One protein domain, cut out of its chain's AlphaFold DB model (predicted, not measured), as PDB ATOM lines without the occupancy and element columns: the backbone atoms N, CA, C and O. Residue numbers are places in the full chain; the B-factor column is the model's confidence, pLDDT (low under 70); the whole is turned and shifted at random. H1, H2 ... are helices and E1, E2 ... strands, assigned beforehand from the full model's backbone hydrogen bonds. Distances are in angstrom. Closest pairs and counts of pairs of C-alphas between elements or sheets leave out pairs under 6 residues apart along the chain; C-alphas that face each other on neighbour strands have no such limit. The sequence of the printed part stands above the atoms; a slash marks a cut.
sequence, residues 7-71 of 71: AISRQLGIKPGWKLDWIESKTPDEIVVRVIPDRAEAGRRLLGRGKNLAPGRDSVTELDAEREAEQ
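Overview. This is residues 7 to 71 of the 71 residues of an uncharacterized protein of Spirochaetae bacterium HGW-Spirochaetae-7 (UniProt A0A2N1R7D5). This is a long, drawn-out model: a two-stranded hairpin, E1 and E2, makes one end with the short helix H1 set off to its side, and the helices H2, H3 and H4 are strung out one after another away from it. H4 sticks out at the far end, and no helix touches another. The printed part has 65 residues, with four named helices and two named strands in the order H1, E1, E2, H2, H3, H4; the sheet has the order E1 - E2 and is antiparallel. The class is mixed, helices and strands. The whole is extended, with a radius of gyration of the C-alphas of 20.7 A, and it is a rod spanning 68 by 26 by 18 A.

Arrangement. Begin at H1, residues 7 to 11, which is apart from E2, residues 31 to 36. Next look at E1, residues 19 to 24: it forms a hairpin with E2, antiparallel at 153 degrees between their directions. The C-alphas of Trp 22 and Val 33 face each other at 4.8 A, and those of Glu 24 and Ile 31 at 5.4 A. Within hydrogen-bond range you will find N 23 and O 32 at 2.8 A, and N 36 and O 19 at 2.8 A. Go on to H2, residues 39 to 46, which is apart from E1, and to H3, residues 49 to 53; these two helices meet only through their link. H4, residues 59 to 69, is apart from H3 and from H2. In H1, H2 and H4 every O i to N i+4 pair is within hydrogen-bond range; in H3 it is 0 of 1, while 2 of 2 O i to N i+3 pairs are.

Along the chain. Find C-alpha 7 at (-105.622, -36.160, 13.470); from there H1 runs 6.2 A to C-alpha 11. E1 starts at C-alpha 19, at (-106.506, -54.108, 14.621), and runs 16.7 A to C-alpha 24; E2 comes back over 15.7 A from C-alpha 31 to C-alpha 36. H2 spans 10.5 A from Arg 39 to Leu 46, and H3 7.3 A from Arg 49 to Leu 53. H4 runs 15.3 A from Ser 59 to C-alpha 69 at (-151.675, -69.173, 21.076).

Size, cuts and confidence. The two C-alphas farthest apart are those of Pro 28 and Gln 71, at 69.2 A. The printed part has no cut, and no link is long. Residues 52 to 58 stand free, and so do residues 60 to 71, of which 60 to 69 belong to H4; the body without them spans 51 by 22 by 16 A. The mean pLDDT of the printed part is 86.1; it is under 70 at residues 51 to 52, 54 to 55 and 71.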
ATOM      1  N   ALA A   7    -104.662 -36.803  14.363       93.88
ATOM      2  CA  ALA A   7    -105.622 -36.160  13.470       93.88
ATOM      3  C   ALA A   7    -106.280 -37.177  12.519       93.88
ATOM      4  O   ALA A   7    -107.502 -37.183  12.374       93.88
ATOM      5  N   ILE A   8    -105.481 -38.088  11.951       91.31
ATOM      6  CA  ILE A   8    -105.951 -39.122  11.023       91.31
ATOM      7  C   ILE A   8    -106.801 -40.154  11.764       91.31
ATOM      8  O   ILE A   8    -107.892 -40.494  11.307       91.31
ATOM      9  N   SER A   9    -106.352 -40.625  12.932       91.06
ATOM     10  CA  SER A   9    -107.120 -41.608  13.705       91.06
ATOM     11  C   SER A   9    -108.477 -41.058  14.144       91.06
ATOM     12  O   SER A   9    -109.477 -41.767  14.049       91.06
ATOM     13  N   ARG A  10    -108.546 -39.780  14.540       91.38
ATOM     14  CA  ARG A  10    -109.806 -39.110  14.884       91.38
ATOM     15  C   ARG A  10    -110.723 -38.957  13.676       91.38
ATOM     16  O   ARG A  10    -111.913 -39.235  13.797       91.38
ATOM     17  N   GLN A  11    -110.182 -38.548  12.529       92.69
ATOM     18  CA  GLN A  11    -110.949 -38.388  11.293       92.69
ATOM     19  C   GLN A  11    -111.544 -39.719  10.813       92.69
ATOM     20  O   GLN A  11    -112.696 -39.764  10.396       92.69
ATOM     21  N   LEU A  12    -110.779 -40.808  10.911       89.62
ATOM     22  CA  LEU A  12    -111.204 -42.149  10.501       89.62
ATOM     23  C   LEU A  12    -111.937 -42.927  11.610       89.62
ATOM     24  O   LEU A  12    -112.343 -44.071  11.400       89.62
ATOM     25  N   GLY A  13    -112.102 -42.337  12.799       90.44
ATOM     26  CA  GLY A  13    -112.761 -42.966  13.944       90.44
ATOM     27  C   GLY A  13    -112.046 -44.211  14.485       90.44
ATOM     28  O   GLY A  13    -112.696 -45.074  15.074       90.44
ATOM     29  N   ILE A  14    -110.733 -44.329  14.274       91.50
ATOM     30  CA  ILE A  14    -109.915 -45.458  14.731       91.50
ATOM     31  C   ILE A  14    -109.636 -45.285  16.223       91.50
ATOM     32  O   ILE A  14    -109.038 -44.292  16.642       91.50
ATOM     33  N   LYS A  15    -110.045 -46.266  17.031       91.12
ATOM     34  CA  LYS A  15    -109.801 -46.263  18.478       91.12
ATOM     35  C   LYS A  15    -108.555 -47.084  18.835       91.12
ATOM     36  O   LYS A  15    -108.242 -48.053  18.139       91.12
ATOM     37  N   PRO A  16    -107.849 -46.736  19.926       88.19
ATOM     38  CA  PRO A  16    -106.779 -47.573  20.458       88.19
ATOM     39  C   PRO A  16    -107.256 -49.010  20.712       88.19
ATOM     40  O   PRO A  16    -108.370 -49.223  21.183       88.19
ATOM     41  N   GLY A  17    -106.406 -49.991  20.405       88.00
ATOM     42  CA  GLY A  17    -106.715 -51.416  20.573       88.00
ATOM     43  C   GLY A  17    -107.417 -52.074  19.380       88.00
ATOM     44  O   GLY A  17    -107.527 -53.299  19.347       88.00
ATOM     45  N   TRP A  18    -107.848 -51.305  18.377       93.00
ATOM     46  CA  TRP A  18    -108.331 -51.872  17.116       93.00
ATOM     47  C   TRP A  18    -107.183 -52.443  16.290       93.00
ATOM     48  O   TRP A  18    -106.048 -51.967  16.352       93.00
ATOM     49  N   LYS A  19    -107.487 -53.479  15.504       91.81
ATOM     50  CA  LYS A  19    -106.506 -54.108  14.621       91.81
ATOM     51  C   LYS A  19    -106.477 -53.385  13.280       91.81
ATOM     52  O   LYS A  19    -107.498 -52.893  12.802       91.81
ATOM     53  N   LEU A  20    -105.302 -53.351  12.673       92.69
ATOM     54  CA  LEU A  20    -105.078 -52.790  11.349       92.69
ATOM     55  C   LEU A  20    -104.491 -53.883  10.471       92.69
ATOM     56  O   LEU A  20    -103.529 -54.541  10.865       92.69
ATOM     57  N   ASP A  21    -105.105 -54.077   9.317       93.38
ATOM     58  CA  ASP A  21    -104.675 -55.033   8.311       93.38
ATOM     59  C   ASP A  21    -104.121 -54.257   7.115       93.38
ATOM     60  O   ASP A  21    -104.795 -53.379   6.573       93.38
ATOM     61  N   TRP A  22    -102.863 -54.519   6.779       92.12
ATOM     62  CA  TRP A  22    -102.068 -53.708   5.860       92.12
ATOM     63  C   TRP A  22    -101.967 -54.427   4.524       92.12
ATOM     64  O   TRP A  22    -101.602 -55.599   4.472       92.12
ATOM     65  N   ILE A  23    -102.299 -53.723   3.451       94.00
ATOM     66  CA  ILE A  23    -102.370 -54.262   2.099       94.00
ATOM     67  C   ILE A  23    -101.518 -53.368   1.200       94.00
ATOM     68  O   ILE A  23    -101.556 -52.139   1.312       94.00
ATOM     69  N   GLU A  24    -100.754 -53.984   0.304       92.00
ATOM     70  CA  GLU A  24     -99.988 -53.260  -0.708       92.00
ATOM     71  C   GLU A  24    -100.932 -52.504  -1.656       92.00
ATOM     72  O   GLU A  24    -101.932 -53.050  -2.136       92.00
ATOM     73  N   SER A  25    -100.631 -51.228  -1.912       94.56
ATOM     74  CA  SER A  25    -101.323 -50.464  -2.952       94.56
ATOM     75  C   SER A  25    -100.778 -50.827  -4.334       94.56
ATOM     76  O   SER A  25     -99.661 -51.318  -4.483       94.56
ATOM     77  N   LYS A  26    -101.567 -50.543  -5.375       93.31
ATOM     78  CA  LYS A  26    -101.095 -50.576  -6.770       93.31
ATOM     79  C   LYS A  26    -100.248 -49.350  -7.123       93.31
ATOM     80  O   LYS A  26     -99.530 -49.380  -8.118       93.31
ATOM     81  N   THR A  27    -100.367 -48.279  -6.345       94.31
ATOM     82  CA  THR A  27     -99.593 -47.052  -6.517       94.31
ATOM     83  C   THR A  27     -98.290 -47.162  -5.721       94.31
ATOM     84  O   THR A  27     -98.335 -47.587  -4.562       94.31
ATOM     85  N   PRO A  28     -97.140 -46.768  -6.295       92.88
ATOM     86  CA  PRO A  28     -95.896 -46.648  -5.543       92.88
ATOM     87  C   PRO A  28     -96.074 -45.743  -4.318       92.88
ATOM     88  O   PRO A  28     -96.798 -44.753  -4.382       92.88
ATOM     89  N   ASP A  29     -95.415 -46.095  -3.216       90.38
ATOM     90  CA  ASP A  29     -95.402 -45.333  -1.957       90.38
ATOM     91  C   ASP A  29     -96.766 -45.165  -1.254       90.38
ATOM     92  O   ASP A  29     -96.883 -44.420  -0.278       90.38
ATOM     93  N   GLU A  30     -97.792 -45.906  -1.680       92.31
ATOM     94  CA  GLU A  30     -99.083 -45.970  -0.999       92.31
ATOM     95  C   GLU A  30     -99.273 -47.294  -0.253       92.31
ATOM     96  O   GLU A  30     -98.904 -48.375  -0.717       92.31
ATOM     97  N   ILE A  31     -99.943 -47.221   0.897       91.69
ATOM     98  CA  ILE A  31    -100.378 -48.393   1.656       91.69
ATOM     99  C   ILE A  31    -101.871 -48.299   1.934       91.69
ATOM    100  O   ILE A  31    -102.382 -47.258   2.352       91.69
ATOM    101  N   VAL A  32    -102.584 -49.400   1.711       93.06
ATOM    102  CA  VAL A  32    -104.007 -49.495   2.024       93.06
ATOM    103  C   VAL A  32    -104.151 -50.159   3.382       93.06
ATOM    104  O   VAL A  32    -103.569 -51.208   3.646       93.06
ATOM    105  N   VAL A  33    -104.944 -49.551   4.262       92.62
ATOM    106  CA  VAL A  33    -105.156 -50.063   5.618       92.62
ATOM    107  C   VAL A  33    -106.626 -50.365   5.827       92.62
ATOM    108  O   VAL A  33    -107.476 -49.475   5.774       92.62
ATOM    109  N   ARG A  34    -106.933 -51.626   6.123       93.00
ATOM    110  CA  ARG A  34    -108.260 -52.051   6.551       93.00
ATOM    111  C   ARG A  34    -108.342 -52.008   8.073       93.00
ATOM    112  O   ARG A  34    -107.647 -52.734   8.781       93.00
ATOM    113  N   VAL A  35    -109.229 -51.156   8.577       93.00
ATOM    114  CA  VAL A  35    -109.482 -51.007  10.014       93.00
ATOM    115  C   VAL A  35    -110.427 -52.110  10.487       93.00
ATOM    116  O   VAL A  35    -111.563 -52.198  10.022       93.00
ATOM    117  N   ILE A  36    -109.975 -52.925  11.439       93.06
ATOM    118  CA  ILE A  36    -110.760 -54.004  12.039       93.06
ATOM    119  C   ILE A  36    -111.147 -53.580  13.465       93.06
ATOM    120  O   ILE A  36    -110.295 -53.603  14.364       93.06
ATOM    121  N   PRO A  37    -112.411 -53.172  13.690       93.69
ATOM    122  CA  PRO A  37    -112.874 -52.783  15.014       93.69
ATOM    123  C   PRO A  37    -112.867 -53.973  15.978       93.69
ATOM    124  O   PRO A  37    -112.929 -55.135  15.572       93.69
ATOM    125  N   ASP A  38    -112.817 -53.677  17.275       93.69
ATOM    126  CA  ASP A  38    -113.001 -54.698  18.303       93.69
ATOM    127  C   ASP A  38    -114.425 -55.298  18.274       93.69
ATOM    128  O   ASP A  38    -115.340 -54.799  17.612       93.69
ATOM    129  N   ARG A  39    -114.620 -56.400  19.011       90.56
ATOM    130  CA  ARG A  39    -115.912 -57.106  19.054       90.56
ATOM    131  C   ARG A  39    -117.052 -56.229  19.574       90.56
ATOM    132  O   ARG A  39    -118.178 -56.376  19.104       90.56
ATOM    133  N   ALA A  40    -116.783 -55.345  20.533       90.88
ATOM    134  CA  ALA A  40    -117.811 -54.509  21.140       90.88
ATOM    135  C   ALA A  40    -118.310 -53.451  20.148       90.88
ATOM    136  O   ALA A  40    -119.515 -53.267  19.984       90.88
ATOM    137  N   GLU A  41    -117.396 -52.794  19.440       91.81
ATOM    138  CA  GLU A  41    -117.719 -51.839  18.390       91.81
ATOM    139  C   GLU A  41    -118.372 -52.529  17.185       91.81
ATOM    140  O   GLU A  41    -119.358 -52.018  16.655       91.81
ATOM    141  N   ALA A  42    -117.874 -53.698  16.767       90.00
ATOM    142  CA  ALA A  42    -118.504 -54.483  15.708       90.00
ATOM    143  C   ALA A  42    -119.965 -54.810  16.059       90.00
ATOM    144  O   ALA A  42    -120.857 -54.572  15.246       90.00
ATOM    145  N   GLY A  43    -120.223 -55.253  17.296       89.00
ATOM    146  CA  GLY A  43    -121.574 -55.455  17.815       89.00
ATOM    147  C   GLY A  43    -122.416 -54.181  17.746       89.00
ATOM    148  O   GLY A  43    -123.499 -54.200  17.169       89.00
ATOM    149  N   ARG A  44    -121.896 -53.044  18.230       88.38
ATOM    150  CA  ARG A  44    -122.600 -51.748  18.166       88.38
ATOM    151  C   ARG A  44    -122.973 -51.329  16.747       88.38
ATOM    152  O   ARG A  44    -124.057 -50.796  16.549       88.38
ATOM    153  N   ARG A  45    -122.104 -51.571  15.764       87.50
ATOM    154  CA  ARG A  45    -122.367 -51.246  14.349       87.50
ATOM    155  C   ARG A  45    -123.421 -52.152  13.714       87.50
ATOM    156  O   ARG A  45    -124.068 -51.744  12.750       87.50
ATOM    157  N   LEU A  46    -123.560 -53.376  14.221       87.25
ATOM    158  CA  LEU A  46    -124.535 -54.360  13.753       87.25
ATOM    159  C   LEU A  46    -125.888 -54.246  14.468       87.25
ATOM    160  O   LEU A  46    -126.904 -54.645  13.896       87.25
ATOM    161  N   LEU A  47    -125.928 -53.676  15.678       83.69
ATOM    162  CA  LEU A  47    -127.173 -53.425  16.407       83.69
ATOM    163  C   LEU A  47    -128.159 -52.635  15.538       83.69
ATOM    164  O   LEU A  47    -127.827 -51.611  14.946       83.69
ATOM    165  N   GLY A  48    -129.389 -53.137  15.444       74.44
ATOM    166  CA  GLY A  48    -130.469 -52.501  14.688       74.44
ATOM    167  C   GLY A  48    -130.401 -52.675  13.168       74.44
ATOM    168  O   GLY A  48    -131.431 -52.513  12.519       74.44
ATOM    169  N   ARG A  49    -129.270 -53.090  12.576       75.81
ATOM    170  CA  ARG A  49    -129.201 -53.339  11.120       75.81
ATOM    171  C   ARG A  49    -130.062 -54.516  10.668       75.81
ATOM    172  O   ARG A  49    -130.551 -54.498   9.542       75.81
ATOM    173  N   GLY A  50    -130.291 -55.491  11.548       70.88
ATOM    174  CA  GLY A  50    -131.186 -56.620  11.286       70.88
ATOM    175  C   GLY A  50    -132.632 -56.206  10.982       70.88
ATOM    176  O   GLY A  50    -133.272 -56.857  10.165       70.88
ATOM    177  N   LYS A  51    -133.120 -55.084  11.541       67.06
ATOM    178  CA  LYS A  51    -134.486 -54.584  11.282       67.06
ATOM    179  C   LYS A  51    -134.729 -54.250   9.809       67.06
ATOM    180  O   LYS A  51    -135.827 -54.441   9.306       67.06
ATOM    181  N   ASN A  52    -133.696 -53.797   9.099       67.31
ATOM    182  CA  ASN A  52    -133.819 -53.418   7.691       67.31
ATOM    183  C   ASN A  52    -133.812 -54.624   6.738       67.31
ATOM    184  O   ASN A  52    -134.084 -54.449   5.554       67.31
ATOM    185  N   LEU A  53    -133.477 -55.828   7.217       71.56
ATOM    186  CA  LEU A  53    -133.427 -57.035   6.382       71.56
ATOM    187  C   LEU A  53    -134.807 -57.672   6.175       71.56
ATOM    188  O   LEU A  53    -134.994 -58.391   5.199       71.56
ATOM    189  N   ALA A  54    -135.771 -57.394   7.053       69.38
ATOM    190  CA  ALA A  54    -137.142 -57.880   6.934       69.38
ATOM    191  C   ALA A  54    -138.134 -56.781   7.366       69.38
ATOM    192  O   ALA A  54    -138.768 -56.899   8.409       69.38
ATOM    193  N   PRO A  55    -138.275 -55.696   6.581       67.38
ATOM    194  CA  PRO A  55    -139.063 -54.524   6.975       67.38
ATOM    195  C   PRO A  55    -140.565 -54.802   7.152       67.38
ATOM    196  O   PRO A  55    -141.250 -54.010   7.787       67.38
ATOM    197  N   GLY A  56    -141.078 -55.906   6.599       70.81
ATOM    198  CA  GLY A  56    -142.462 -56.352   6.790       70.81
ATOM    199  C   GLY A  56    -142.652 -57.373   7.913       70.81
ATOM    200  O   GLY A  56    -143.763 -57.861   8.084       70.81
ATOM    201  N   ARG A  57    -141.587 -57.738   8.636       71.00
ATOM    202  CA  ARG A  57    -141.625 -58.771   9.668       71.00
ATOM    203  C   ARG A  57    -141.417 -58.134  11.038       71.00
ATOM    204  O   ARG A  57    -140.300 -57.751  11.381       71.00
ATOM    205  N   ASP A  58    -142.495 -58.013  11.806       77.62
ATOM    206  CA  ASP A  58    -142.418 -57.567  13.194       77.62
ATOM    207  C   ASP A  58    -142.265 -58.780  14.110       77.62
ATOM    208  O   ASP A  58    -143.231 -59.435  14.491       77.62
ATOM    209  N   SER A  59    -141.015 -59.086  14.451       75.88
ATOM    210  CA  SER A  59    -140.693 -60.212  15.324       75.88
ATOM    211  C   SER A  59    -141.316 -60.085  16.713       75.88
ATOM    212  O   SER A  59    -141.481 -61.105  17.366       75.88
ATOM    213  N   VAL A  60    -141.640 -58.872  17.179       80.62
ATOM    214  CA  VAL A  60    -142.301 -58.678  18.477       80.62
ATOM    215  C   VAL A  60    -143.760 -59.089  18.366       80.62
ATOM    216  O   VAL A  60    -144.215 -59.904  19.155       80.62
ATOM    217  N   THR A  61    -144.458 -58.610  17.335       80.19
ATOM    218  CA  THR A  61    -145.856 -58.989  17.087       80.19
ATOM    219  C   THR A  61    -146.009 -60.486  16.820       80.19
ATOM    220  O   THR A  61    -146.966 -61.092  17.289       80.19
ATOM    221  N   GLU A  62    -145.064 -61.101  16.102       82.12
ATOM    222  CA  GLU A  62    -145.046 -62.557  15.904       82.12
ATOM    223  C   GLU A  62    -144.864 -63.313  17.228       82.12
ATOM    224  O   GLU A  62    -145.603 -64.255  17.494       82.12
ATOM    225  N   LEU A  63    -143.936 -62.868  18.081       84.81
ATOM    226  CA  LEU A  63    -143.710 -63.453  19.408       84.81
ATOM    227  C   LEU A  63    -144.922 -63.305  20.332       84.81
ATOM    228  O   LEU A  63    -145.238 -64.235  21.071       84.81
ATOM    229  N   ASP A  64    -145.592 -62.155  20.306       89.75
ATOM    230  CA  ASP A  64    -146.791 -61.914  21.109       89.75
ATOM    231  C   ASP A  64    -147.939 -62.833  20.659       89.75
ATOM    232  O   ASP A  64    -148.578 -63.472  21.493       89.75
ATOM    233  N   ALA A  65    -148.135 -62.990  19.345       87.75
ATOM    234  CA  ALA A  65    -149.138 -63.898  18.789       87.75
ATOM    235  C   ALA A  65    -148.852 -65.374  19.127       87.75
ATOM    236  O   ALA A  65    -149.772 -66.124  19.450       87.75
ATOM    237  N   GLU A  66    -147.583 -65.797  19.090       85.06
ATOM    238  CA  GLU A  66    -147.175 -67.138  19.530       85.06
ATOM    239  C   GLU A  66    -147.480 -67.362  21.022       85.06
ATOM    240  O   GLU A  66    -147.988 -68.416  21.396       85.06
ATOM    241  N   ARG A  67    -147.243 -66.356  21.877       85.75
ATOM    242  CA  ARG A  67    -147.521 -66.423  23.324       85.75
ATOM    243  C   ARG A  67    -149.009 -66.486  23.652       85.75
ATOM    244  O   ARG A  67    -149.377 -67.139  24.624       85.75
ATOM    245  N   GLU A  68    -149.846 -65.798  22.881       88.31
ATOM    246  CA  GLU A  68    -151.303 -65.864  23.024       88.31
ATOM    247  C   GLU A  68    -151.865 -67.220  22.574       88.31
ATOM    248  O   GLU A  68    -152.829 -67.700  23.162       88.31
ATOM    249  N   ALA A  69    -151.253 -67.862  21.573       85.94
ATOM    250  CA  ALA A  69    -151.675 -69.173  21.076       85.94
ATOM    251  C   ALA A  69    -151.265 -70.356  21.980       85.94
ATOM    252  O   ALA A  69    -151.824 -71.443  21.843       85.94
ATOM    253  N   GLU A  70    -150.292 -70.166  22.877       79.56
ATOM    254  CA  GLU A  70    -149.844 -71.175  23.851       79.56
ATOM    255  C   GLU A  70    -150.637 -71.170  25.183       79.56
ATOM    256  O   GLU A  70    -150.359 -72.013  26.041       79.56
ATOM    257  N   GLN A  71    -151.609 -70.262  25.376       59.09
ATOM    258  CA  GLN A  71    -152.537 -70.249  26.530       59.09
ATOM    259  C   GLN A  71    -153.839 -71.006  26.249       59.09
ATOM    260  O   GLN A  71    -154.336 -71.651  27.202       59.09
TER     261      GLN A  71